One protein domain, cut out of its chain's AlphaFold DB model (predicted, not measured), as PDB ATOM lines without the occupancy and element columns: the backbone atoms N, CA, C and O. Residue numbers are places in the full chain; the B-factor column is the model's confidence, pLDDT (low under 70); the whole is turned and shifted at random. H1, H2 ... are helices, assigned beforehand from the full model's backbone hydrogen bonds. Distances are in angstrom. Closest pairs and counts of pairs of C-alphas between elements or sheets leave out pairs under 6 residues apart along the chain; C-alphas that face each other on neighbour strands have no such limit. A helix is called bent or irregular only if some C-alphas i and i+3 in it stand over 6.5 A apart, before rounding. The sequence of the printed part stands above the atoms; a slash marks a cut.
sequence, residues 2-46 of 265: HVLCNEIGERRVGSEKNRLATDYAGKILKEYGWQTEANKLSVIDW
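What this domain is: This is residues 2 to 46 of the 265 residues of an uncharacterized protein of Fermentimonas caenicola (UniProt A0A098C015). One helix of 16 residues, H2, runs through the middle of a flat, thin layer, with the short helix H1 across one side of its first part and a tail without named elements, residues 32 to 46, folding back along the other side. The far end of H2 and the turn into the tail, residues 28 to 33, stick out. The printed part has 45 residues with two named helices, H1 then H2, and no named strand, and its class is all helix. It is loose, with a radius of gyration of the C-alphas of 11.9 A, and spans 37 by 26 by 9 A.

How they stand to each other: H1, residues 2 to 8, and H2, residues 16 to 31, touch and form a helical hairpin. Their closest C-alphas are those of Ile 8 and Lys 17, 5.9 A apart. H2 touches H1 with residues 17 to 21 alone. The two helices run opposite ways at a steep tilt of 42 degrees, and their centres are 11.5 A apart. In H2 every O i to N i+4 pair is within hydrogen-bond range; in H1 2 of 3 are.

Where its parts are: H1 begins at C-alpha 2, (328.242, 357.242, 213.337), and measures 8.9 A from first to last C-alpha. H1 is neither bent nor irregular, but only just: C-alphas 4 and 7 are 6.2 A apart. H2 runs 22.6 A from C-alpha 16, (336.366, 343.517, 205.113), to C-alpha 31, (336.231, 349.356, 226.910).

The domain as a whole: The two C-alphas farthest apart, those of Gly 33 and Trp 46, are 36.7 A from each other. The printed part has no cut, and the link from H1 to H2, with 7 residues, is short. The mean pLDDT of the printed part is 88.4; residues 42 to 46 are under 70.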
ATOM      1  N   HIS A   2     327.403 356.498 214.303       93.06
ATOM      2  CA  HIS A   2     328.242 357.242 213.337       93.06
ATOM      3  C   HIS A   2     329.377 356.415 212.704       93.06
ATOM      4  O   HIS A   2     329.411 356.282 211.486       93.06
ATOM      5  N   VAL A   3     330.222 355.777 213.524       95.44
ATOM      6  CA  VAL A   3     331.327 354.929 213.036       95.44
ATOM      7  C   VAL A   3     330.820 353.811 212.115       95.44
ATOM      8  O   VAL A   3     331.321 353.624 211.010       95.44
ATOM      9  N   LEU A   4     329.778 353.087 212.535       94.12
ATOM     10  CA  LEU A   4     329.223 351.979 211.755       94.12
ATOM     11  C   LEU A   4     328.639 352.460 210.415       94.12
ATOM     12  O   LEU A   4     328.896 351.847 209.383       94.12
ATOM     13  N   CYS A   5     327.867 353.547 210.409       92.56
ATOM     14  CA  CYS A   5     327.138 353.999 209.221       92.56
ATOM     15  C   CYS A   5     327.988 354.840 208.259       92.56
ATOM     16  O   CYS A   5     327.927 354.608 207.057       92.56
ATOM     17  N   ASN A   6     328.786 355.783 208.765       92.38
ATOM     18  CA  ASN A   6     329.482 356.768 207.932       92.38
ATOM     19  C   ASN A   6     330.945 356.411 207.666       92.38
ATOM     20  O   ASN A   6     331.431 356.644 206.564       92.38
ATOM     21  N   GLU A   7     331.651 355.864 208.656       95.44
ATOM     22  CA  GLU A   7     333.077 355.544 208.505       95.44
ATOM     23  C   GLU A   7     333.264 354.160 207.874       95.44
ATOM     24  O   GLU A   7     333.987 354.009 206.890       95.44
ATOM     25  N   ILE A   8     332.570 353.140 208.395       95.62
ATOM     26  CA  ILE A   8     332.644 351.772 207.863       95.62
ATOM     27  C   ILE A   8     331.751 351.629 206.618       95.62
ATOM     28  O   ILE A   8     332.206 351.172 205.562       95.62
ATOM     29  N   GLY A   9     330.485 352.046 206.703       91.69
ATOM     30  CA  GLY A   9     329.515 351.934 205.609       91.69
ATOM     31  C   GLY A   9     328.936 350.524 205.469       91.69
ATOM     32  O   GLY A   9     328.774 349.828 206.466       91.69
ATOM     33  N   GLU A  10     328.594 350.104 204.246       90.31
ATOM     34  CA  GLU A  10     327.944 348.812 203.957       90.31
ATOM     35  C   GLU A  10     328.773 347.593 204.417       90.31
ATOM     36  O   GLU A  10     329.980 347.511 204.177       90.31
ATOM     37  N   ARG A  11     328.113 346.616 205.058       92.94
ATOM     38  CA  ARG A  11     328.742 345.477 205.756       92.94
ATOM     39  C   ARG A  11     328.255 344.124 205.231       92.94
ATOM     40  O   ARG A  11     327.783 343.301 206.010       92.94
ATOM     41  N   ARG A  12     328.378 343.875 203.923       88.69
ATOM     42  CA  ARG A  12     328.035 342.565 203.330       88.69
ATOM     43  C   ARG A  12     328.758 341.431 204.066       88.69
ATOM     44  O   ARG A  12     329.937 341.581 204.398       88.69
ATOM     45  N   VAL A  13     328.060 340.327 204.332       84.81
ATOM     46  CA  VAL A  13     328.602 339.178 205.080       84.81
ATOM     47  C   VAL A  13     329.923 338.722 204.459       84.81
ATOM     48  O   VAL A  13     330.047 338.643 203.240       84.81
ATOM     49  N   GLY A  14     330.942 338.493 205.289       82.62
ATOM     50  CA  GLY A  14     332.263 338.050 204.827       82.62
ATOM     51  C   GLY A  14     333.153 339.147 204.220       82.62
ATOM     52  O   GLY A  14     334.330 338.896 203.955       82.62
ATOM     53  N   SER A  15     332.660 340.378 204.049       87.25
ATOM     54  CA  SER A  15     333.472 341.510 203.575       87.25
ATOM     55  C   SER A  15     334.457 342.033 204.631       87.25
ATOM     56  O   SER A  15     334.332 341.768 205.828       87.25
ATOM     57  N   GLU A  16     335.441 342.828 204.200       92.06
ATOM     58  CA  GLU A  16     336.366 343.517 205.113       92.06
ATOM     59  C   GLU A  16     335.640 344.495 206.038       92.06
ATOM     60  O   GLU A  16     335.868 344.489 207.242       92.06
ATOM     61  N   LYS A  17     334.690 345.265 205.503       94.25
ATOM     62  CA  LYS A  17     333.867 346.191 206.289       94.25
ATOM     63  C   LYS A  17     333.021 345.476 207.343       94.25
ATOM     64  O   LYS A  17     332.856 345.990 208.444       94.25
ATOM     65  N   ASN A  18     332.520 344.277 207.037       93.06
ATOM     66  CA  ASN A  18     331.831 343.440 208.018       93.06
ATOM     67  C   ASN A  18     332.770 343.015 209.161       93.06
ATOM     68  O   ASN A  18     332.397 343.176 210.319       93.06
ATOM     69  N   ARG A  19     334.013 342.608 208.860       92.12
ATOM     70  CA  ARG A  19     335.034 342.327 209.890       92.12
ATOM     71  C   ARG A  19     335.380 343.561 210.729       92.12
ATOM     72  O   ARG A  19     335.375 343.466 211.950       92.12
ATOM     73  N   LEU A  20     335.589 344.720 210.096       95.62
ATOM     74  CA  LEU A  20     335.860 345.984 210.795       95.62
ATOM     75  C   LEU A  20     334.730 346.365 211.760       95.62
ATOM     76  O   LEU A  20     334.990 346.857 212.855       95.62
ATOM     77  N   ALA A  21     333.475 346.118 211.382       95.94
ATOM     78  CA  ALA A  21     332.333 346.367 212.254       95.94
ATOM     79  C   ALA A  21     332.302 345.420 213.463       95.94
ATOM     80  O   ALA A  21     332.038 345.871 214.578       95.94
ATOM     81  N   THR A  22     332.606 344.134 213.261       93.81
ATOM     82  CA  THR A  22     332.747 343.159 214.352       93.81
ATOM     83  C   THR A  22     333.876 343.551 215.307       93.81
ATOM     84  O   THR A  22     333.674 343.554 216.521       93.81
ATOM     85  N   ASP A  23     335.032 343.950 214.774       94.56
ATOM     86  CA  ASP A  23     336.182 344.389 215.573       94.56
ATOM     87  C   ASP A  23     335.864 345.663 216.365       94.56
ATOM     88  O   ASP A  23     336.189 345.757 217.551       94.56
ATOM     89  N   TYR A  24     335.176 346.623 215.741       96.62
ATOM     90  CA  TYR A  24     334.711 347.837 216.409       96.62
ATOM     91  C   TYR A  24     333.755 347.515 217.566       96.62
ATOM     92  O   TYR A  24     333.967 347.992 218.680       96.62
ATOM     93  N   ALA A  25     332.742 346.672 217.345       95.06
ATOM     94  CA  ALA A  25     331.814 346.266 218.402       95.06
ATOM     95  C   ALA A  25     332.541 345.556 219.559       95.06
ATOM     96  O   ALA A  25     332.330 345.890 220.726       95.06
ATOM     97  N   GLY A  26     333.460 344.637 219.242       95.19
ATOM     98  CA  GLY A  26     334.287 343.954 220.236       95.19
ATOM     99  C   GLY A  26     335.176 344.912 221.033       95.19
ATOM    100  O   GLY A  26     335.312 344.756 222.246       95.19
ATOM    101  N   LYS A  27     335.752 345.935 220.387       95.88
ATOM    102  CA  LYS A  27     336.528 346.987 221.059       95.88
ATOM    103  C   LYS A  27     335.672 347.752 222.070       95.88
ATOM    104  O   LYS A  27     336.088 347.867 223.219       95.88
ATOM    105  N   ILE A  28     334.487 348.215 221.670       96.19
ATOM    106  CA  ILE A  28     333.579 348.951 222.564       96.19
ATOM    107  C   ILE A  28     333.200 348.095 223.780       96.19
ATOM    108  O   ILE A  28     333.293 348.562 224.911       96.19
ATOM    109  N   LEU A  29     332.846 346.821 223.585       95.50
ATOM    110  CA  LEU A  29     332.517 345.923 224.700       95.50
ATOM    111  C   LEU A  29     333.681 345.777 225.697       95.50
ATOM    112  O   LEU A  29     333.464 345.851 226.907       95.50
ATOM    113  N   LYS A  30     334.923 345.647 225.211       96.50
ATOM    114  CA  LYS A  30     336.119 345.596 226.071       96.50
ATOM    115  C   LYS A  30     336.351 346.890 226.848       96.50
ATOM    116  O   LYS A  30     336.740 346.824 228.009       96.50
ATOM    117  N   GLU A  31     336.111 348.050 226.238       97.06
ATOM    118  CA  GLU A  31     336.231 349.356 226.910       97.06
ATOM    119  C   GLU A  31     335.251 349.490 228.085       97.06
ATOM    120  O   GLU A  31     335.590 350.093 229.101       97.06
ATOM    121  N   TYR A  32     334.082 348.848 227.999       95.44
ATOM    122  CA  TYR A  32     333.121 348.731 229.101       95.44
ATOM    123  C   TYR A  32     333.410 347.565 230.069       95.44
ATOM    124  O   TYR A  32     332.590 347.268 230.935       95.44
ATOM    125  N   GLY A  33     334.570 346.913 229.952       96.50
ATOM    126  CA  GLY A  33     335.037 345.882 230.882       96.50
ATOM    127  C   GLY A  33     334.553 344.461 230.589       96.50
ATOM    128  O   GLY A  33     334.766 343.571 231.413       96.50
ATOM    129  N   TRP A  34     333.925 344.211 229.437       96.00
ATOM    130  CA  TRP A  34     333.471 342.869 229.073       96.00
ATOM    131  C   TRP A  34     334.608 342.018 228.507       96.00
ATOM    132  O   TRP A  34     335.433 342.477 227.712       96.00
ATOM    133  N   GLN A  35     334.614 340.734 228.866       93.31
ATOM    134  CA  GLN A  35     335.384 339.733 228.136       93.31
ATOM    135  C   GLN A  35     334.647 339.390 226.843       93.31
ATOM    136  O   GLN A  35     333.443 339.146 226.851       93.31
ATOM    137  N   THR A  36     335.367 339.375 225.725       91.81
ATOM    138  CA  THR A  36     334.783 339.112 224.408       91.81
ATOM    139  C   THR A  36     335.433 337.894 223.776       91.81
ATOM    140  O   THR A  36     336.664 337.822 223.711       91.81
ATOM    141  N   GLU A  37     334.620 337.019 223.206       88.88
ATOM    142  CA  GLU A  37     335.046 335.943 222.319       88.88
ATOM    143  C   GLU A  37     334.437 336.166 220.930       88.88
ATOM    144  O   GLU A  37     333.325 336.677 220.805       88.88
ATOM    145  N   ALA A  38     335.176 335.805 219.882       84.62
ATOM    146  CA  ALA A  38     334.695 335.855 218.509       84.62
ATOM    147  C   ALA A  38     334.678 334.442 217.926       84.62
ATOM    148  O   ALA A  38     335.717 333.904 217.536       84.62
ATOM    149  N   ASN A  39     333.481 333.863 217.833       78.94
ATOM    150  CA  ASN A  39     333.272 332.582 217.173       78.94
ATOM    151  C   ASN A  39     333.233 332.786 215.661       78.94
ATOM    152  O   ASN A  39     332.288 333.353 215.112       78.94
ATOM    153  N   LYS A  40     334.289 332.337 214.981       77.75
ATOM    154  CA  LYS A  40     334.363 332.382 213.521       77.75
ATOM    155  C   LYS A  40     333.590 331.203 212.953       77.75
ATOM    156  O   LYS A  40     333.896 330.056 213.263       77.75
ATOM    157  N   LEU A  41     332.634 331.493 212.085       70.06
ATOM    158  CA  LEU A  41     331.969 330.477 211.287       70.06
ATOM    159  C   LEU A  41     332.651 330.408 209.919       70.06
ATOM    160  O   LEU A  41     332.751 331.419 209.223       70.06
ATOM    161  N   SER A  42     333.110 329.218 209.531       59.22
ATOM    162  CA  SER A  42     333.504 328.951 208.147       59.22
ATOM    163  C   SER A  42     332.245 328.922 207.293       59.22
ATOM    164  O   SER A  42     331.585 327.893 207.162       59.22
ATOM    165  N   VAL A  43     331.887 330.080 206.759       61.19
ATOM    166  CA  VAL A  43     330.812 330.221 205.781       61.19
ATOM    167  C   VAL A  43     331.386 330.065 204.377       61.19
ATOM    168  O   VAL A  43     332.539 330.416 204.123       61.19
ATOM    169  N   ILE A  44     330.589 329.517 203.461       59.59
ATOM    170  CA  ILE A  44     330.946 329.504 202.044       59.59
ATOM    171  C   ILE A  44     330.815 330.940 201.538       59.59
ATOM    172  O   ILE A  44     329.724 331.504 201.548       59.59
ATOM    173  N   ASP A  45     331.929 331.517 201.091       61.28
ATOM    174  CA  ASP A  45     331.917 332.707 200.242       61.28
ATOM    175  C   ASP A  45     331.459 332.264 198.849       61.28
ATOM    176  O   ASP A  45     332.263 331.833 198.017       61.28
ATOM    177  N   TRP A  46     330.140 332.228 198.645       65.19
ATOM    178  CA  TRP A  46     329.566 331.859 197.359       65.19
ATOM    179  C   TRP A  46     329.866 332.974 196.359       65.19
ATOM    180  O   TRP A  46     329.372 334.094 196.478       65.19
TER     181      TRP A  46